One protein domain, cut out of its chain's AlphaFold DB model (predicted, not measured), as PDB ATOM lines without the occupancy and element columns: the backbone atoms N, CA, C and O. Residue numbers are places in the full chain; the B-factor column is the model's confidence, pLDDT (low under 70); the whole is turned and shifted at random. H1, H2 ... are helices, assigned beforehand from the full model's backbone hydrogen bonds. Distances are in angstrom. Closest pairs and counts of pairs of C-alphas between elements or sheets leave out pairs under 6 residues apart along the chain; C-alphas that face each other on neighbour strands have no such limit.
ATOM      1  N   ASP A 132     170.921 141.164 167.297       44.25
ATOM      2  CA  ASP A 132     171.128 141.753 168.613       44.25
ATOM      3  C   ASP A 132     170.402 143.105 168.670       44.25
ATOM      4  O   ASP A 132     170.539 143.934 167.771       44.25
ATOM      5  N   ARG A 133     169.564 143.285 169.692       45.19
ATOM      6  CA  ARG A 133     168.742 144.486 169.889       45.19
ATOM      7  C   ARG A 133     169.322 145.423 170.945       45.19
ATOM      8  O   ARG A 133     168.796 146.514 171.110       45.19
ATOM      9  N   THR A 134     170.389 145.009 171.633       46.25
ATOM     10  CA  THR A 134     171.006 145.794 172.714       46.25
ATOM     11  C   THR A 134     171.677 147.061 172.195       46.25
ATOM     12  O   THR A 134     171.711 148.067 172.895       46.25
ATOM     13  N   HIS A 135     172.160 147.040 170.949       54.50
ATOM     14  CA  HIS A 135     172.723 148.208 170.292       54.50
ATOM     15  C   HIS A 135     171.922 148.559 169.026       54.50
ATOM     16  O   HIS A 135     171.692 147.690 168.177       54.50
ATOM     17  N   PRO A 136     171.536 149.836 168.830       61.75
ATOM     18  CA  PRO A 136     170.702 150.261 167.701       61.75
ATOM     19  C   PRO A 136     171.325 149.973 166.326       61.75
ATOM     20  O   PRO A 136     170.602 149.824 165.341       61.75
ATOM     21  N   LEU A 137     172.658 149.864 166.239       71.06
ATOM     22  CA  LEU A 137     173.333 149.497 164.987       71.06
ATOM     23  C   LEU A 137     173.266 148.013 164.656       71.06
ATOM     24  O   LEU A 137     173.349 147.686 163.478       71.06
ATOM     25  N   THR A 138     173.113 147.111 165.624       66.06
ATOM     26  CA  THR A 138     173.305 145.684 165.337       66.06
ATOM     27  C   THR A 138     172.138 145.089 164.552       66.06
ATOM     28  O   THR A 138     172.341 144.245 163.679       66.06
ATOM     29  N   VAL A 139     170.922 145.604 164.758       73.12
ATOM     30  CA  VAL A 139     169.763 145.289 163.906       73.12
ATOM     31  C   VAL A 139     170.004 145.748 162.466       73.12
ATOM     32  O   VAL A 139     169.765 145.000 161.517       73.12
ATOM     33  N   LEU A 140     170.523 146.965 162.288       75.00
ATOM     34  CA  LEU A 140     170.807 147.522 160.966       75.00
ATOM     35  C   LEU A 140     171.977 146.811 160.281       75.00
ATOM     36  O   LEU A 140     171.916 146.553 159.083       75.00
ATOM     37  N   GLU A 141     173.009 146.436 161.031       81.25
ATOM     38  CA  GLU A 141     174.142 145.649 160.548       81.25
ATOM     39  C   GLU A 141     173.688 144.265 160.076       81.25
ATOM     40  O   GLU A 141     174.062 143.826 158.988       81.25
ATOM     41  N   PHE A 142     172.809 143.612 160.839       77.12
ATOM     42  CA  PHE A 142     172.198 142.350 160.438       77.12
ATOM     43  C   PHE A 142     171.416 142.490 159.124       77.12
ATOM     44  O   PHE A 142     171.615 141.702 158.198       77.12
ATOM     45  N   HIS A 143     170.562 143.511 159.001       81.12
ATOM     46  CA  HIS A 143     169.809 143.756 157.768       81.12
ATOM     47  C   HIS A 143     170.718 144.082 156.580       81.12
ATOM     48  O   HIS A 143     170.499 143.572 155.477       81.12
ATOM     49  N   ARG A 144     171.769 144.872 156.807       84.94
ATOM     50  CA  ARG A 144     172.800 145.187 155.816       84.94
ATOM     51  C   ARG A 144     173.500 143.924 155.327       84.94
ATOM     52  O   ARG A 144     173.593 143.717 154.115       84.94
ATOM     53  N   GLN A 145     173.933 143.054 156.239       82.62
ATOM     54  CA  GLN A 145     174.590 141.794 155.897       82.62
ATOM     55  C   GLN A 145     173.641 140.850 155.150       82.62
ATOM     56  O   GLN A 145     173.999 140.300 154.111       82.62
ATOM     57  N   GLN A 146     172.400 140.715 155.619       82.94
ATOM     58  CA  GLN A 146     171.386 139.888 154.970       82.94
ATOM     59  C   GLN A 146     171.103 140.357 153.533       82.94
ATOM     60  O   GLN A 146     170.990 139.535 152.619       82.94
ATOM     61  N   ALA A 147     171.005 141.673 153.320       84.12
ATOM     62  CA  ALA A 147     170.802 142.257 152.001       84.12
ATOM     63  C   ALA A 147     172.033 142.077 151.098       84.12
ATOM     64  O   ALA A 147     171.880 141.725 149.925       84.12
ATOM     65  N   HIS A 148     173.241 142.237 151.646       88.19
ATOM     66  CA  HIS A 148     174.492 141.985 150.932       88.19
ATOM     67  C   HIS A 148     174.595 140.523 150.476       88.19
ATOM     68  O   HIS A 148     174.848 140.255 149.303       88.19
ATOM     69  N   ASP A 149     174.317 139.568 151.363       86.69
ATOM     70  CA  ASP A 149     174.359 138.139 151.043       86.69
ATOM     71  C   ASP A 149     173.302 137.752 150.004       86.69
ATOM     72  O   ASP A 149     173.544 136.905 149.141       86.69
ATOM     73  N   ALA A 150     172.113 138.360 150.067       86.94
ATOM     74  CA  ALA A 150     171.073 138.157 149.064       86.94
ATOM     75  C   ALA A 150     171.508 138.676 147.684       86.94
ATOM     76  O   ALA A 150     171.269 138.008 146.673       86.94
ATOM     77  N   TRP A 151     172.179 139.829 147.640       91.38
ATOM     78  CA  TRP A 151     172.752 140.371 146.412       91.38
ATOM     79  C   TRP A 151     173.890 139.498 145.871       91.38
ATOM     80  O   TRP A 151     173.835 139.109 144.704       91.38
ATOM     81  N   GLN A 152     174.845 139.082 146.709       91.50
ATOM     82  CA  GLN A 152     175.922 138.150 146.338       91.50
ATOM     83  C   GLN A 152     175.362 136.856 145.727       91.50
ATOM     84  O   GLN A 152     175.755 136.449 144.634       91.50
ATOM     85  N   ARG A 153     174.341 136.259 146.358       90.56
ATOM     86  CA  ARG A 153     173.653 135.076 145.813       90.56
ATOM     87  C   ARG A 153     173.015 135.343 144.448       90.56
ATOM     88  O   ARG A 153     173.007 134.455 143.593       90.56
ATOM     89  N   ALA A 154     172.456 136.531 144.222       86.88
ATOM     90  CA  ALA A 154     171.889 136.899 142.927       86.88
ATOM     91  C   ALA A 154     172.978 137.058 141.846       86.88
ATOM     92  O   ALA A 154     172.805 136.552 140.732       86.88
ATOM     93  N   VAL A 155     174.116 137.667 142.193       86.44
ATOM     94  CA  VAL A 155     175.300 137.788 141.325       86.44
ATOM     95  C   VAL A 155     175.837 136.408 140.935       86.44
ATOM     96  O   VAL A 155     176.035 136.137 139.745       86.44
ATOM     97  N   ASP A 156     175.981 135.505 141.905       86.88
ATOM     98  CA  ASP A 156     176.415 134.124 141.682       86.88
ATOM     99  C   ASP A 156     175.440 133.352 140.791       86.88
ATOM    100  O   ASP A 156     175.829 132.632 139.871       86.88
ATOM    101  N   ASN A 157     174.135 133.516 141.006       84.62
ATOM    102  CA  ASN A 157     173.122 132.864 140.174       84.62
ATOM    103  C   ASN A 157     173.117 133.377 138.726       84.62
ATOM    104  O   ASN A 157     172.790 132.625 137.793       84.62
ATOM    105  N   ARG A 158     173.498 134.640 138.506       81.50
ATOM    106  CA  ARG A 158     173.707 135.177 137.160       81.50
ATOM    107  C   ARG A 158     174.950 134.571 136.507       81.50
ATOM    108  O   ARG A 158     174.867 134.160 135.346       81.50
ATOM    109  N   SER A 159     176.071 134.519 137.228       76.31
ATOM    110  CA  SER A 159     177.363 134.043 136.713       76.31
ATOM    111  C   SER A 159     177.409 132.523 136.519       76.31
ATOM    112  O   SER A 159     178.149 132.036 135.663       76.31
ATOM    113  N   ARG A 160     176.576 131.763 137.245       78.56
ATOM    114  CA  ARG A 160     176.547 130.299 137.162       78.56
ATOM    115  C   ARG A 160     176.221 129.783 135.748       78.56
ATOM    116  O   ARG A 160     175.150 130.093 135.186       78.56
ATOM    117  N   PRO A 161     177.086 128.914 135.184       66.19
ATOM    118  CA  PRO A 161     176.763 128.163 133.982       66.19
ATOM    119  C   PRO A 161     175.610 127.217 134.313       66.19
ATOM    120  O   PRO A 161     175.632 126.490 135.300       66.19
ATOM    121  N   THR A 162     174.543 127.279 133.526       64.12
ATOM    122  CA  THR A 162     173.359 126.435 133.733       64.12
ATOM    123  C   THR A 162     173.397 125.332 132.686       64.12
ATOM    124  O   THR A 162     173.729 125.601 131.534       64.12
ATOM    125  N   ARG A 163     173.105 124.087 133.077       59.19
ATOM    126  CA  ARG A 163     172.986 122.963 132.139       59.19
ATOM    127  C   ARG A 163     171.703 123.149 131.318       59.19
ATOM    128  O   ARG A 163     170.639 122.729 131.745       59.19
ATOM    129  N   GLY A 164     171.798 123.842 130.184       67.25
ATOM    130  CA  GLY A 164     170.687 124.061 129.252       67.25
ATOM    131  C   GLY A 164     170.849 125.339 128.425       67.25
ATOM    132  O   GLY A 164     171.555 126.263 128.834       67.25
ATOM    133  N   LYS A 165     170.194 125.405 127.255       65.06
ATOM    134  CA  LYS A 165     170.077 126.655 126.487       65.06
ATOM    135  C   LYS A 165     169.220 127.632 127.299       65.06
ATOM    136  O   LYS A 165     168.041 127.373 127.499       65.06
ATOM    137  N   LYS A 166     169.818 128.725 127.782       67.19
ATOM    138  CA  LYS A 166     169.082 129.817 128.437       67.19
ATOM    139  C   LYS A 166     168.278 130.575 127.390       67.19
ATOM    140  O   LYS A 166     168.820 130.897 126.332       67.19
ATOM    141  N   THR A 167     167.026 130.893 127.695       74.50
ATOM    142  CA  THR A 167     166.282 131.866 126.897       74.50
ATOM    143  C   THR A 167     166.763 133.283 127.227       74.50
ATOM    144  O   THR A 167     167.382 133.526 128.267       74.50
ATOM    145  N   ILE A 168     166.495 134.233 126.330       74.88
ATOM    146  CA  ILE A 168     166.773 135.659 126.565       74.88
ATOM    147  C   ILE A 168     166.003 136.148 127.806       74.88
ATOM    148  O   ILE A 168     166.560 136.875 128.629       74.88
ATOM    149  N   ASN A 169     164.778 135.651 127.996       78.25
ATOM    150  CA  ASN A 169     163.929 135.975 129.142       78.25
ATOM    151  C   ASN A 169     164.550 135.498 130.468       78.25
ATOM    152  O   ASN A 169     164.615 136.271 131.417       78.25
ATOM    153  N   ASP A 170     165.141 134.296 130.514       80.88
ATOM    154  CA  ASP A 170     165.815 133.796 131.727       80.88
ATOM    155  C   ASP A 170     167.005 134.671 132.157       80.88
ATOM    156  O   ASP A 170     167.349 134.753 133.341       80.88
ATOM    157  N   LEU A 171     167.700 135.281 131.193       78.56
ATOM    158  CA  LEU A 171     168.824 136.177 131.458       78.56
ATOM    159  C   LEU A 171     168.351 137.555 131.935       78.56
ATOM    160  O   LEU A 171     169.004 138.135 132.808       78.56
ATOM    161  N   ALA A 172     167.241 138.054 131.387       80.56
ATOM    162  CA  ALA A 172     166.597 139.285 131.832       80.56
ATOM    163  C   ALA A 172     166.091 139.146 133.279       80.56
ATOM    164  O   ALA A 172     166.530 139.904 134.143       80.56
ATOM    165  N   ASP A 173     165.340 138.085 133.584       84.56
ATOM    166  CA  ASP A 173     164.803 137.816 134.926       84.56
ATOM    167  C   ASP A 173     165.899 137.711 135.999       84.56
ATOM    168  O   ASP A 173     165.736 138.155 137.139       84.56
ATOM    169  N   ARG A 174     167.051 137.107 135.665       85.25
ATOM    170  CA  ARG A 174     168.194 137.026 136.593       85.25
ATOM    171  C   ARG A 174     168.813 138.394 136.868       85.25
ATOM    172  O   ARG A 174     169.212 138.642 138.002       85.25
ATOM    173  N   ARG A 175     168.894 139.262 135.856       84.38
ATOM    174  CA  ARG A 175     169.378 140.640 136.023       84.38
ATOM    175  C   ARG A 175     168.400 141.478 136.839       84.38
ATOM    176  O   ARG A 175     168.848 142.227 137.694       84.38
ATOM    177  N   ASP A 176     167.096 141.314 136.641       86.75
ATOM    178  CA  ASP A 176     166.088 142.017 137.443       86.75
ATOM    179  C   ASP A 176     166.163 141.621 138.916       86.75
ATOM    180  O   ASP A 176     166.162 142.481 139.798       86.75
ATOM    181  N   LYS A 177     166.335 140.324 139.194       89.38
ATOM    182  CA  LYS A 177     166.555 139.824 140.558       89.38
ATOM    183  C   LYS A 177     167.844 140.370 141.176       89.38
ATOM    184  O   LYS A 177     167.831 140.739 142.349       89.38
ATOM    185  N   GLU A 178     168.934 140.451 140.411       90.31
ATOM    186  CA  GLU A 178     170.193 141.070 140.855       90.31
ATOM    187  C   GLU A 178     170.010 142.560 141.165       90.31
ATOM    188  O   GLU A 178     170.371 142.994 142.255       90.31
ATOM    189  N   ASN A 179     169.405 143.331 140.258       89.69
ATOM    190  CA  ASN A 179     169.188 144.770 140.427       89.69
ATOM    191  C   ASN A 179     168.260 145.078 141.608       89.69
ATOM    192  O   ASN A 179     168.508 146.015 142.371       89.69
ATOM    193  N   ALA A 180     167.207 144.279 141.797       90.50
ATOM    194  CA  ALA A 180     166.317 144.398 142.946       90.50
ATOM    195  C   ALA A 180     167.048 144.083 144.261       90.50
ATOM    196  O   ALA A 180     166.879 144.803 145.245       90.50
ATOM    197  N   ALA A 181     167.893 143.044 144.286       90.38
ATOM    198  CA  ALA A 181     168.703 142.713 145.457       90.38
ATOM    199  C   ALA A 181     169.755 143.795 145.756       90.38
ATOM    200  O   ALA A 181     169.911 144.187 146.909       90.38
ATOM    201  N   TYR A 182     170.406 144.338 144.724       92.00
ATOM    202  CA  TYR A 182     171.364 145.436 144.851       92.00
ATOM    203  C   TYR A 182     170.712 146.712 145.398       92.00
ATOM    204  O   TYR A 182     171.254 147.348 146.294       92.00
ATOM    205  N   SER A 183     169.502 147.039 144.931       92.19
ATOM    206  CA  SER A 183     168.727 148.179 145.443       92.19
ATOM    207  C   SER A 183     168.425 148.038 146.939       92.19
ATOM    208  O   SER A 183     168.555 149.001 147.688       92.19
ATOM    209  N   ARG A 184     168.054 146.829 147.388       93.44
ATOM    210  CA  ARG A 184     167.811 146.542 148.813       93.44
ATOM    211  C   ARG A 184     169.087 146.639 149.643       93.44
ATOM    212  O   ARG A 184     169.033 147.132 150.762       93.44
ATOM    213  N   TRP A 185     170.215 146.182 149.101       94.19
ATOM    214  CA  TRP A 185     171.507 146.307 149.767       94.19
ATOM    215  C   TRP A 185     171.927 147.769 149.929       94.19
ATOM    216  O   TRP A 185     172.243 148.164 151.045       94.19
ATOM    217  N   LEU A 186     171.847 148.582 148.871       92.31
ATOM    218  CA  LEU A 186     172.164 150.014 148.955       92.31
ATOM    219  C   LEU A 186     171.278 150.752 149.964       92.31
ATOM    220  O   LEU A 186     171.765 151.626 150.674       92.31
ATOM    221  N   GLN A 187     169.994 150.392 150.051       95.19
ATOM    222  CA  GLN A 187     169.097 150.960 151.056       95.19
ATOM    223  C   GLN A 187     169.531 150.575 152.479       95.19
ATOM    224  O   GLN A 187     169.682 151.446 153.326       95.19
ATOM    225  N   ALA A 188     169.792 149.289 152.733       90.69
ATOM    226  CA  ALA A 188     170.218 148.825 154.053       90.69
ATOM    227  C   ALA A 188     171.594 149.389 154.468       90.69
ATOM    228  O   ALA A 188     171.822 149.674 155.642       90.69
ATOM    229  N   ASP A 189     172.505 149.573 153.509       92.88
ATOM    230  CA  ASP A 189     173.811 150.206 153.712       92.88
ATOM    231  C   ASP A 189     173.667 151.690 154.086       92.88
ATOM    232  O   ASP A 189     174.249 152.137 155.075       92.88
ATOM    233  N   HIS A 190     172.815 152.423 153.363       94.75
ATOM    234  CA  HIS A 190     172.461 153.805 153.680       94.75
ATOM    235  C   HIS A 190     171.857 153.942 155.081       94.75
ATOM    236  O   HIS A 190     172.265 154.824 155.836       94.75
ATOM    237  N   ASP A 191     170.903 153.082 155.441       92.75
ATOM    238  CA  ASP A 191     170.206 153.160 156.727       92.75
ATOM    239  C   ASP A 191     171.167 152.877 157.894       92.75
ATOM    240  O   ASP A 191     171.173 153.604 158.890       92.75
ATOM    241  N   TYR A 192     172.054 151.885 157.739       91.81
ATOM    242  CA  TYR A 192     173.119 151.595 158.704       91.81
ATOM    243  C   TYR A 192     174.077 152.780 158.882       91.81
ATOM    244  O   TYR A 192     174.330 153.209 160.010       91.81
ATOM    245  N   LEU A 193     174.604 153.331 157.784       89.19
ATOM    246  CA  LEU A 193     175.582 154.421 157.844       89.19
ATOM    247  C   LEU A 193     174.960 155.728 158.346       89.19
ATOM    248  O   LEU A 193     175.595 156.441 159.121       89.19
ATOM    249  N   SER A 194     173.703 155.999 157.994       91.75
ATOM    250  CA  SER A 194     172.951 157.138 158.529       91.75
ATOM    251  C   SER A 194     172.777 157.014 160.039       91.75
ATOM    252  O   SER A 194     173.106 157.947 160.772       91.75
ATOM    253  N   LYS A 195     172.366 155.837 160.534       87.56
ATOM    254  CA  LYS A 195     172.221 155.626 161.978       87.56
ATOM    255  C   LYS A 195     173.558 155.695 162.712       87.56
ATOM    256  O   LYS A 195     173.630 156.229 163.815       87.56
ATOM    257  N   LYS A 196     174.632 155.199 162.093       86.00
ATOM    258  CA  LYS A 196     175.995 155.313 162.627       86.00
ATOM    259  C   LYS A 196     176.412 156.781 162.763       86.00
ATOM    260  O   LYS A 196     176.962 157.155 163.794       86.00
ATOM    261  N   ALA A 197     176.110 157.615 161.768       83.31
ATOM    262  CA  ALA A 197     176.380 159.052 161.814       83.31
ATOM    263  C   ALA A 197     175.554 159.781 162.884       83.31
ATOM    264  O   ALA A 197     176.088 160.661 163.563       83.31
ATOM    265  N   GLU A 198     174.283 159.410 163.066       84.81
ATOM    266  CA  GLU A 198     173.437 159.933 164.148       84.81
ATOM    267  C   GLU A 198     174.050 159.645 165.522       84.81
ATOM    268  O   GLU A 198     174.247 160.568 166.306       84.81
ATOM    269  N   LEU A 199     174.412 158.386 165.791       80.88
ATOM    270  CA  LEU A 199     174.980 157.980 167.080       80.88
ATOM    271  C   LEU A 199     176.350 158.610 167.335       80.88
ATOM    272  O   LEU A 199     176.612 159.066 168.440       80.88
ATOM    273  N   ALA A 200     177.207 158.699 166.315       77.44
ATOM    274  CA  ALA A 200     178.498 159.371 166.447       77.44
ATOM    275  C   ALA A 200     178.331 160.879 166.714       77.44
ATOM    276  O   ALA A 200     179.068 161.460 167.507       77.44
ATOM    277  N   THR A 201     177.331 161.519 166.096       80.12
ATOM    278  CA  THR A 201     177.003 162.928 166.372       80.12
ATOM    279  C   THR A 201     176.480 163.105 167.793       80.12
ATOM    280  O   THR A 201     176.871 164.056 168.463       80.12
ATOM    281  N   GLN A 202     175.631 162.188 168.259       79.88
ATOM    282  CA  GLN A 202     175.110 162.193 169.620       79.88
ATOM    283  C   GLN A 202     176.237 162.025 170.651       79.88
ATOM    284  O   GLN A 202     176.341 162.839 171.561       79.88
ATOM    285  N   ALA A 203     177.150 161.073 170.440       76.50
ATOM    286  CA  ALA A 203     178.324 160.882 171.292       76.50
ATOM    287  C   ALA A 203     179.241 162.119 171.321       76.50
ATOM    288  O   ALA A 203     179.806 162.459 172.357       76.50
ATOM    289  N   HIS A 204     179.374 162.836 170.199       78.94
ATOM    290  CA  HIS A 204     180.091 164.112 170.170       78.94
ATOM    291  C   HIS A 204     179.377 165.202 170.985       78.94
ATOM    292  O   HIS A 204     180.035 165.922 171.729       78.94
ATOM    293  N   ILE A 205     178.048 165.317 170.882       78.06
ATOM    294  CA  ILE A 205     177.256 166.269 171.681       78.06
ATOM    295  C   ILE A 205     177.397 165.963 173.176       78.06
ATOM    296  O   ILE A 205     177.635 166.879 173.960       78.06
ATOM    297  N   GLU A 206     177.303 164.688 173.552       77.00
ATOM    298  CA  GLU A 206     177.513 164.207 174.920       77.00
ATOM    299  C   GLU A 206     178.913 164.557 175.420       77.00
ATOM    300  O   GLU A 206     179.052 165.156 176.482       77.00
ATOM    301  N   ALA A 207     179.951 164.283 174.623       75.75
ATOM    302  CA  ALA A 207     181.325 164.629 174.970       75.75
ATOM    303  C   ALA A 207     181.525 166.145 175.129       75.75
ATOM    304  O   ALA A 207     182.254 166.569 176.015       75.75
ATOM    305  N   VAL A 208     180.872 166.986 174.324       84.69
ATOM    306  CA  VAL A 208     180.932 168.447 174.500       84.69
ATOM    307  C   VAL A 208     180.191 168.886 175.770       84.69
ATOM    308  O   VAL A 208     180.701 169.714 176.526       84.69
ATOM    309  N   GLY A 209     179.000 168.332 176.021       73.94
ATOM    310  CA  GLY A 209     178.172 168.651 177.187       73.94
ATOM    311  C   GLY A 209     178.787 168.199 178.512       73.94
ATOM    312  O   GLY A 209     178.679 168.901 179.513       73.94
ATOM    313  N   ALA A 210     179.522 167.089 178.497       72.31
ATOM    314  CA  ALA A 210     180.197 166.502 179.652       72.31
ATOM    315  C   ALA A 210     181.287 167.392 180.283       72.31
ATOM    316  O   ALA A 210     181.797 167.056 181.347       72.31
ATOM    317  N   ASN A 211     181.643 168.526 179.666       80.38
ATOM    318  CA  ASN A 211     182.569 169.517 180.229       80.38
ATOM    319  C   ASN A 211     181.875 170.790 180.750       80.38
ATOM    320  O   ASN A 211     182.544 171.761 181.103       80.38
ATOM    321  N   ILE A 212     180.539 170.828 180.747       80.06
ATOM    322  CA  ILE A 212     179.744 171.995 181.141       80.06
ATOM    323  C   ILE A 212     179.021 171.680 182.458       80.06
ATOM    324  O   ILE A 212     178.020 170.958 182.433       80.06
ATOM    325  N   PRO A 213     179.479 172.226 183.601       79.75
ATOM    326  CA  PRO A 213     178.851 171.982 184.896       79.75
ATOM    327  C   PRO A 213     177.359 172.328 184.910       79.75
ATOM    328  O   PRO A 213     176.957 173.379 184.406       79.75
ATOM    329  N   GLY A 214     176.552 171.466 185.537       66.62
ATOM    330  CA  GLY A 214     175.104 171.662 185.682       66.62
ATOM    331  C   GLY A 214     174.269 171.243 184.469       66.62
ATOM    332  O   GLY A 214     173.125 171.674 184.347       66.62
ATOM    333  N   THR A 215     174.835 170.439 183.567       66.19
ATOM    334  CA  THR A 215     174.097 169.770 182.487       66.19
ATOM    335  C   THR A 215     173.908 168.287 182.804       66.19
ATOM    336  O   THR A 215     174.752 167.692 183.469       66.19
ATOM    337  N   ASP A 216     172.863 167.661 182.259       63.09
ATOM    338  CA  ASP A 216     172.638 166.216 182.428       63.09
ATOM    339  C   ASP A 216     173.849 165.386 181.950       63.09
ATOM    340  O   ASP A 216     174.217 164.389 182.564       63.09
ATOM    341  N   TYR A 217     174.531 165.831 180.888       64.56
ATOM    342  CA  TYR A 217     175.737 165.179 180.364       64.56
ATOM    343  C   TYR A 217     176.937 165.284 181.305       64.56
ATOM    344  O   TYR A 217     177.769 164.380 181.345       64.56
ATOM    345  N   TRP A 218     177.038 166.380 182.057       64.44
ATOM    346  CA  TRP A 218     178.048 166.526 183.097       64.44
ATOM    347  C   TRP A 218     177.804 165.542 184.236       64.44
ATOM    348  O   TRP A 218     178.740 164.857 184.639       64.44
ATOM    349  N   ASP A 219     176.562 165.423 184.706       55.25
ATOM    350  CA  ASP A 219     176.209 164.497 185.788       55.25
ATOM    351  C   ASP A 219     176.431 163.036 185.362       55.25
ATOM    352  O   ASP A 219     177.095 162.281 186.074       55.25
ATOM    353  N   MET A 220     176.011 162.667 184.146       59.91
ATOM    354  CA  MET A 220     176.294 161.347 183.561       59.91
ATOM    355  C   MET A 220     177.796 161.059 183.448       59.91
ATOM    356  O   MET A 220     178.234 159.927 183.664       59.91
ATOM    357  N   GLU A 221     178.605 162.063 183.106       65.44
ATOM    358  CA  GLU A 221     180.054 161.903 183.046       65.44
ATOM    359  C   GLU A 221     180.665 161.719 184.439       65.44
ATOM    360  O   GLU A 221     181.556 160.887 184.597       65.44
ATOM    361  N   GLN A 222     180.187 162.440 185.457       63.38
ATOM    362  CA  GLN A 222     180.653 162.240 186.832       63.38
ATOM    363  C   GLN A 222     180.320 160.833 187.342       63.38
ATOM    364  O   GLN A 222     181.189 160.189 187.933       63.38
ATOM    365  N   ASP A 223     179.119 160.330 187.053       56.66
ATOM    366  CA  ASP A 223     178.718 158.961 187.391       56.66
ATOM    367  C   ASP A 223     179.613 157.927 186.690       56.66
ATOM    368  O   ASP A 223     180.125 157.001 187.324       56.66
ATOM    369  N   ARG A 224     179.901 158.127 185.397       63.53
ATOM    370  CA  ARG A 224     180.820 157.271 184.631       63.53
ATOM    371  C   ARG A 224     182.221 157.246 185.242       63.53
ATOM    372  O   ARG A 224     182.815 156.180 185.400       63.53
ATOM    373  N   LEU A 225     182.767 158.415 185.581       63.16
ATOM    374  CA  LEU A 225     184.086 158.532 186.206       63.16
ATOM    375  C   LEU A 225     184.113 157.844 187.574       63.16
ATOM    376  O   LEU A 225     185.077 157.142 187.886       63.16
ATOM    377  N   PHE A 226     183.053 158.006 188.367       52.44
ATOM    378  CA  PHE A 226     182.900 157.331 189.650       52.44
ATOM    379  C   PHE A 226     182.915 155.803 189.495       52.44
ATOM    380  O   PHE A 226     183.652 155.124 190.215       52.44
ATOM    381  N   ASP A 227     182.172 155.263 188.528       47.59
ATOM    382  CA  ASP A 227     182.110 153.824 188.262       47.59
ATOM    383  C   ASP A 227     183.456 153.249 187.792       47.59
ATOM    384  O   ASP A 227     183.883 152.201 188.290       47.59
ATOM    385  N   ILE A 228     184.174 153.951 186.907       50.62
ATOM    386  CA  ILE A 228     185.510 153.543 186.433       50.62
ATOM    387  C   ILE A 228     186.498 153.471 187.596       50.62
ATOM    388  O   ILE A 228     187.194 152.466 187.771       50.62
ATOM    389  N   VAL A 229     186.533 154.518 188.424       53.59
ATOM    390  CA  VAL A 229     187.423 154.579 189.589       53.59
ATOM    391  C   VAL A 229     187.072 153.476 190.586       53.59
ATOM    392  O   VAL A 229     187.961 152.802 191.107       53.59
ATOM    393  N   ARG A 230     185.778 153.222 190.816       50.28
ATOM    394  CA  ARG A 230     185.306 152.140 191.689       50.28
ATOM    395  C   ARG A 230     185.698 150.753 191.174       50.28
ATOM    396  O   ARG A 230     185.982 149.868 191.981       50.28
ATOM    397  N   ALA A 231     185.726 150.559 189.859       47.19
ATOM    398  CA  ALA A 231     186.185 149.327 189.224       47.19
ATOM    399  C   ALA A 231     187.721 149.167 189.232       47.19
ATOM    400  O   ALA A 231     188.228 148.140 188.780       47.19
ATOM    401  N   GLY A 232     188.464 150.150 189.757       52.16
ATOM    402  CA  GLY A 232     189.928 150.164 189.765       52.16
ATOM    403  C   GLY A 232     190.546 150.516 188.410       52.16
ATOM    404  O   GLY A 232     191.726 150.243 188.196       52.16
ATOM    405  N   GLY A 233     189.756 151.080 187.493       60.34
ATOM    406  CA  GLY A 233     190.225 151.588 186.210       60.34
ATOM    407  C   GLY A 233     190.756 153.017 186.313       60.34
ATOM    408  O   GLY A 233     190.443 153.755 187.248       60.34
ATOM    409  N   GLU A 234     191.545 153.418 185.319       70.62
ATOM    410  CA  GLU A 234     191.982 154.802 185.157       70.62
ATOM    411  C   GLU A 234     191.095 155.487 184.107       70.62
ATOM    412  O   GLU A 234     190.990 154.992 182.980       70.62
ATOM    413  N   PRO A 235     190.413 156.592 184.454       69.56
ATOM    414  CA  PRO A 235     189.538 157.268 183.515       69.56
ATOM    415  C   PRO A 235     190.341 157.923 182.394       69.56
ATOM    416  O   PRO A 235     191.284 158.680 182.626       69.56
ATOM    417  N   GLU A 236     189.919 157.676 181.157       75.31
ATOM    418  CA  GLU A 236     190.502 158.338 179.999       75.31
ATOM    419  C   GLU A 236     190.275 159.857 180.054       75.31
ATOM    420  O   GLU A 236     189.173 160.337 180.357       75.31
ATOM    421  N   SER A 237     191.319 160.612 179.696       80.62
ATOM    422  CA  SER A 237     191.260 162.069 179.577       80.62
ATOM    423  C   SER A 237     190.066 162.503 178.728       80.62
ATOM    424  O   SER A 237     189.871 162.043 177.600       80.62
ATOM    425  N   HIS A 238     189.283 163.442 179.257       78.75
ATOM    426  CA  HIS A 238     188.143 164.020 178.553       78.75
ATOM    427  C   HIS A 238     188.539 164.590 177.180       78.75
ATOM    428  O   HIS A 238     187.838 164.378 176.194       78.75
ATOM    429  N   THR A 239     189.705 165.238 177.088       80.12
ATOM    430  CA  THR A 239     190.223 165.791 175.831       80.12
ATOM    431  C   THR A 239     190.423 164.714 174.765       80.12
ATOM    432  O   THR A 239     190.081 164.939 173.608       80.12
ATOM    433  N   HIS A 240     190.938 163.536 175.136       78.38
ATOM    434  CA  HIS A 240     191.118 162.429 174.191       78.38
ATOM    435  C   HIS A 240     189.775 161.903 173.685       78.38
ATOM    436  O   HIS A 240     189.590 161.764 172.478       78.38
ATOM    437  N   ARG A 241     188.800 161.719 174.581       76.25
ATOM    438  CA  ARG A 241     187.450 161.280 174.197       76.25
ATOM    439  C   ARG A 241     186.732 162.287 173.310       76.25
ATOM    440  O   ARG A 241     186.072 161.888 172.356       76.25
ATOM    441  N   LEU A 242     186.887 163.584 173.576       78.75
ATOM    442  CA  LEU A 242     186.306 164.627 172.735       78.75
ATOM    443  C   LEU A 242     186.914 164.615 171.325       78.75
ATOM    444  O   LEU A 242     186.175 164.725 170.345       78.75
ATOM    445  N   ILE A 243     188.237 164.455 171.208       80.94
ATOM    446  CA  ILE A 243     188.916 164.326 169.908       80.94
ATOM    447  C   ILE A 243     188.394 163.088 169.171       80.94
ATOM    448  O   ILE A 243     187.912 163.219 168.046       80.94
ATOM    449  N   ALA A 244     188.377 161.928 169.832       79.25
ATOM    450  CA  ALA A 244     187.892 160.677 169.253       79.25
ATOM    451  C   ALA A 244     186.425 160.776 168.793       79.25
ATOM    452  O   ALA A 244     186.093 160.382 167.676       79.25
ATOM    453  N   ALA A 245     185.544 161.365 169.607       75.81
ATOM    454  CA  ALA A 245     184.140 161.566 169.250       75.81
ATOM    455  C   ALA A 245     183.975 162.533 168.065       75.81
ATOM    456  O   ALA A 245     183.121 162.327 167.203       75.81
ATOM    457  N   THR A 246     184.812 163.572 167.986       79.62
ATOM    458  CA  THR A 246     184.809 164.536 166.875       79.62
ATOM    459  C   THR A 246     185.245 163.881 165.564       79.62
ATOM    460  O   THR A 246     184.584 164.052 164.536       79.62
ATOM    461  N   GLU A 247     186.334 163.112 165.593       84.31
ATOM    462  CA  GLU A 247     186.838 162.376 164.431       84.31
ATOM    463  C   GLU A 247     185.825 161.325 163.966       84.31
ATOM    464  O   GLU A 247     185.444 161.325 162.793       84.31
ATOM    465  N   ALA A 248     185.285 160.530 164.895       80.12
ATOM    466  CA  ALA A 248     184.262 159.532 164.604       80.12
ATOM    467  C   ALA A 248     182.990 160.154 164.004       80.12
ATOM    468  O   ALA A 248     182.440 159.624 163.036       80.12
ATOM    469  N   ALA A 249     182.527 161.296 164.527       76.69
ATOM    470  CA  ALA A 249     181.366 162.001 163.986       76.69
ATOM    471  C   ALA A 249     181.622 162.537 162.571       76.69
ATOM    472  O   ALA A 249     180.736 162.461 161.714       76.69
ATOM    473  N   ARG A 250     182.823 163.066 162.306       88.81
ATOM    474  CA  ARG A 250     183.218 163.549 160.976       88.81
ATOM    475  C   ARG A 250     183.235 162.409 159.961       88.81
ATOM    476  O   ARG A 250     182.582 162.515 158.925       88.81
ATOM    477  N   GLU A 251     183.925 161.319 160.281       86.25
ATOM    478  CA  GLU A 251     184.042 160.154 159.401       86.25
ATOM    479  C   GLU A 251     182.690 159.485 159.149       86.25
ATOM    480  O   GLU A 251     182.358 159.155 158.011       86.25
ATOM    481  N   ALA A 252     181.870 159.315 160.188       82.12
ATOM    482  CA  ALA A 252     180.557 158.703 160.037       82.12
ATOM    483  C   ALA A 252     179.622 159.561 159.164       82.12
ATOM    484  O   ALA A 252     178.884 159.014 158.345       82.12
ATOM    485  N   LYS A 253     179.683 160.897 159.277       90.00
ATOM    486  CA  LYS A 253     178.930 161.811 158.401       90.00
ATOM    487  C   LYS A 253     179.382 161.731 156.946       90.00
ATOM    488  O   LYS A 253     178.532 161.749 156.059       90.00
ATOM    489  N   GLU A 254     180.685 161.640 156.701       93.88
ATOM    490  CA  GLU A 254     181.234 161.474 155.351       93.88
ATOM    491  C   GLU A 254     180.762 160.152 154.731       93.88
ATOM    492  O   GLU A 254     180.172 160.157 153.651       93.88
ATOM    493  N   GLN A 255     180.870 159.045 155.472       88.38
ATOM    494  CA  GLN A 255     180.370 157.731 155.046       88.38
ATOM    495  C   GLN A 255     178.862 157.749 154.745       88.38
ATOM    496  O   GLN A 255     178.421 157.224 153.722       88.38
ATOM    497  N   ALA A 256     178.054 158.374 155.606       90.69
ATOM    498  CA  ALA A 256     176.615 158.506 155.381       90.69
ATOM    499  C   ALA A 256     176.295 159.366 154.146       90.69
ATOM    500  O   ALA A 256     175.373 159.052 153.387       90.69
ATOM    501  N   HIS A 257     177.065 160.434 153.911       94.31
ATOM    502  CA  HIS A 257     176.911 161.275 152.729       94.31
ATOM    503  C   HIS A 257     177.202 160.499 151.441       94.31
ATOM    504  O   HIS A 257     176.384 160.517 150.517       94.31
ATOM    505  N   GLU A 258     178.317 159.770 151.395       92.19
ATOM    506  CA  GLU A 258     178.686 158.925 150.258       92.19
ATOM    507  C   GLU A 258     177.633 157.848 149.977       92.19
ATOM    508  O   GLU A 258     177.216 157.676 148.829       92.19
ATOM    509  N   ALA A 259     177.131 157.177 151.018       89.00
ATOM    510  CA  ALA A 259     176.071 156.179 150.886       89.00
ATOM    511  C   ALA A 259     174.767 156.784 150.339       89.00
ATOM    512  O   ALA A 259     174.122 156.206 149.460       89.00
ATOM    513  N   SER A 260     174.403 157.989 150.792       93.00
ATOM    514  CA  SER A 260     173.244 158.722 150.272       93.00
ATOM    515  C   SER A 260     173.418 159.094 148.800       93.00
ATOM    516  O   SER A 260     172.490 158.935 148.003       93.00
ATOM    517  N   LEU A 261     174.615 159.537 148.400       93.19
ATOM    518  CA  LEU A 261     174.927 159.816 147.000       93.19
ATOM    519  C   LEU A 261     174.867 158.550 146.141       93.19
ATOM    520  O   LEU A 261     174.282 158.593 145.058       93.19
ATOM    521  N   ALA A 262     175.412 157.430 146.615       88.56
ATOM    522  CA  ALA A 262     175.373 156.152 145.909       88.56
ATOM    523  C   ALA A 262     173.929 155.673 145.688       88.56
ATOM    524  O   ALA A 262     173.558 155.326 144.561       88.56
ATOM    525  N   LEU A 263     173.091 155.735 146.729       90.94
ATOM    526  CA  LEU A 263     171.675 155.379 146.657       90.94
ATOM    527  C   LEU A 263     170.909 156.291 145.686       90.94
ATOM    528  O   LEU A 263     170.218 155.795 144.794       90.94
ATOM    529  N   ARG A 264     171.076 157.615 145.794       91.06
ATOM    530  CA  ARG A 264     170.439 158.591 144.887       91.06
ATOM    531  C   ARG A 264     170.880 158.401 143.442       91.06
ATOM    532  O   ARG A 264     170.056 158.442 142.531       91.06
ATOM    533  N   HIS A 265     172.174 158.190 143.219       88.31
ATOM    534  CA  HIS A 265     172.717 157.945 141.890       88.31
ATOM    535  C   HIS A 265     172.113 156.672 141.291       88.31
ATOM    536  O   HIS A 265     171.656 156.694 140.147       88.31
ATOM    537  N   TRP A 266     172.034 155.589 142.067       88.62
ATOM    538  CA  TRP A 266     171.392 154.348 141.643       88.62
ATOM    539  C   TRP A 266     169.905 154.529 141.314       88.62
ATOM    540  O   TRP A 266     169.439 154.056 140.278       88.62
ATOM    541  N   GLN A 267     169.166 155.255 142.152       89.06
ATOM    542  CA  GLN A 267     167.740 155.543 141.961       89.06
ATOM    543  C   GLN A 267     167.462 156.573 140.854       89.06
ATOM    544  O   GLN A 267     166.312 156.752 140.465       89.06
ATOM    545  N   SER A 268     168.491 157.239 140.324       90.69
ATOM    546  CA  SER A 268     168.309 158.259 139.294       90.69
ATOM    547  C   SER A 268     167.692 157.692 138.014       90.69
ATOM    548  O   SER A 268     168.067 156.619 137.532       90.69
ATOM    549  N   ASP A 269     166.817 158.480 137.388       85.31
ATOM    550  CA  ASP A 269     166.191 158.163 136.102       85.31
ATOM    551  C   ASP A 269     167.190 157.720 135.035       85.31
ATOM    552  O   ASP A 269     166.895 156.851 134.217       85.31
ATOM    553  N   LEU A 270     168.371 158.338 134.999       84.06
ATOM    554  CA  LEU A 270     169.393 158.031 134.007       84.06
ATOM    555  C   LEU A 270     169.963 156.626 134.212       84.06
ATOM    556  O   LEU A 270     170.145 155.898 133.232       84.06
ATOM    557  N   ILE A 271     170.226 156.232 135.459       83.31
ATOM    558  CA  ILE A 271     170.698 154.886 135.781       83.31
ATOM    559  C   ILE A 271     169.578 153.873 135.587       83.31
ATOM    560  O   ILE A 271     169.798 152.886 134.891       83.31
ATOM    561  N   GLN A 272     168.362 154.153 136.054       83.31
ATOM    562  CA  GLN A 272     167.213 153.267 135.854       83.31
ATOM    563  C   GLN A 272     166.902 153.055 134.362       83.31
ATOM    564  O   GLN A 272     166.721 151.924 133.911       83.31
ATOM    565  N   LYS A 273     166.975 154.109 133.535       81.19
ATOM    566  CA  LYS A 273     166.851 154.003 132.068       81.19
ATOM    567  C   LYS A 273     168.011 153.235 131.439       81.19
ATOM    568  O   LYS A 273     167.788 152.515 130.469       81.19
ATOM    569  N   LYS A 274     169.246 153.370 131.936       78.44
ATOM    570  CA  LYS A 274     170.394 152.576 131.456       78.44
ATOM    571  C   LYS A 274     170.249 151.104 131.818       78.44
ATOM    572  O   LYS A 274     170.508 150.265 130.961       78.44
ATOM    573  N   VAL A 275     169.804 150.798 133.033       78.25
ATOM    574  CA  VAL A 275     169.498 149.438 133.482       78.25
ATOM    575  C   VAL A 275     168.442 148.833 132.558       78.25
ATOM    576  O   VAL A 275     168.740 147.837 131.898       78.25
ATOM    577  N   ALA A 276     167.312 149.517 132.359       73.25
ATOM    578  CA  ALA A 276     166.260 149.098 131.432       73.25
ATOM    579  C   ALA A 276     166.758 148.939 129.979       73.25
ATOM    580  O   ALA A 276     166.489 147.945 129.314       73.25
ATOM    581  N   ARG A 277     167.564 149.872 129.456       68.69
ATOM    582  CA  ARG A 277     168.112 149.785 128.084       68.69
ATOM    583  C   ARG A 277     169.163 148.691 127.912       68.69
ATOM    584  O   ARG A 277     169.239 148.103 126.837       68.69
ATOM    585  N   SER A 278     169.969 148.410 128.934       61.91
ATOM    586  CA  SER A 278     170.969 147.329 128.924       61.91
ATOM    587  C   SER A 278     170.331 145.933 128.925       61.91
ATOM    588  O   SER A 278     170.993 144.942 128.597       61.91
ATOM    589  N   GLN A 279     169.039 145.864 129.257       56.19
ATOM    590  CA  GLN A 279     168.193 144.686 129.082       56.19
ATOM    591  C   GLN A 279     167.701 144.567 127.631       56.19
ATOM    592  O   GLN A 279     167.680 143.466 127.098       56.19
ATOM    593  N   VAL A 280     167.406 145.690 126.963       48.91
ATOM    594  CA  VAL A 280     166.886 145.728 125.579       48.91
ATOM    595  C   VAL A 280     167.978 145.576 124.507       48.91
ATOM    596  O   VAL A 280     167.742 144.980 123.464       48.91
ATOM    597  N   THR A 281     169.194 146.083 124.732       43.34
ATOM    598  CA  THR A 281     170.265 146.149 123.703       43.34
ATOM    599  C   THR A 281     171.094 144.869 123.519       43.34
ATOM    600  O   THR A 281     172.053 144.869 122.751       43.34
ATOM    601  N   ARG A 282     170.756 143.768 124.200       41.41
ATOM    602  CA  ARG A 282     171.346 142.434 123.952       41.41
ATOM    603  C   ARG A 282     170.280 141.375 123.640       41.41
ATOM    604  O   ARG A 282     170.468 140.210 123.990       41.41
ATOM    605  N   VAL A 283     169.173 141.810 123.036       37.34
ATOM    606  CA  VAL A 283     168.230 140.944 122.313       37.34
ATOM    607  C   VAL A 283     168.776 140.702 120.913       37.34
ATOM    608  O   VAL A 283     169.260 141.686 120.309       37.34
TER     609      VAL A 283
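AT A GLANCE: This is residues 132 to 283 of the 283 residues of an uncharacterized protein of Leifsonia sp. OV430 (UniProt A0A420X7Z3). One very long helix, H2, makes the axis of a rod, with H1 folded back along one side of it and H4 running back along another. H3 stands crosswise at the end of H2, H5 follows H4 toward the beginning of H2, and residues 160 to 167 stick out in the link from H1 to H2. The printed part has 152 residues with five named helices, H1 to H5 in order, and no named strand: all helix. It is extended, with a radius of gyration of the C-alphas of 23.2 A and spans of 72 by 32 by 20 A.

IN THESE COORDINATES: H2, residues 168 to 209, is 61.5 A long, from C-alpha 168 at (166.773, 135.659, 126.565) to C-alpha 209 at (178.172, 168.651, 177.187). H1 is residues 136 to 159, 35.6 A, and H4 residues 238 to 267, 42.7 A. H3 is residues 216 to 230, 21.1 A. H5, residues 269 to 280, 16.3 A, ends at C-alpha 280 at (166.886, 145.728, 125.579).

HOW THE PARTS SIT: H2 is the hub, touching three helices. H1 and H2 form a helical hairpin at a shallow tilt of 22 degrees, opposite ways; their closest C-alphas, Ala 147 and Trp 185, are 4.7 A apart. H4 touches H2 at a shallow tilt of 25 degrees, opposite ways, closest at the C-alphas of Ala 197 and Ala 252, 4.6 A. H3 touches H2 with residues 217 to 218 alone, about perpendicular at 85 degrees; the C-alphas of Gly 209 and Tyr 217 are closest, 5.3 A. H5 is close to H2 but not clearly touching, with the closest C-alphas, Ala 172 and Gln 279, 6.3 A apart. H1 and H4 are apart, as are H3 and H4. Every O i to N i+4 pair is within hydrogen-bond range in H2, H3, H4 and H5, and 19 of 20 in H1.

THE WHOLE: The C-alphas of Lys 165 and Gly 214, the two farthest apart, are 74.5 A apart. The printed part has no cut and no long link; the link from H4 to H5 is tight. Mean pLDDT of the printed part is 77.1, and 40 residues are under 70, among them 214 to 233 and 277 to 283.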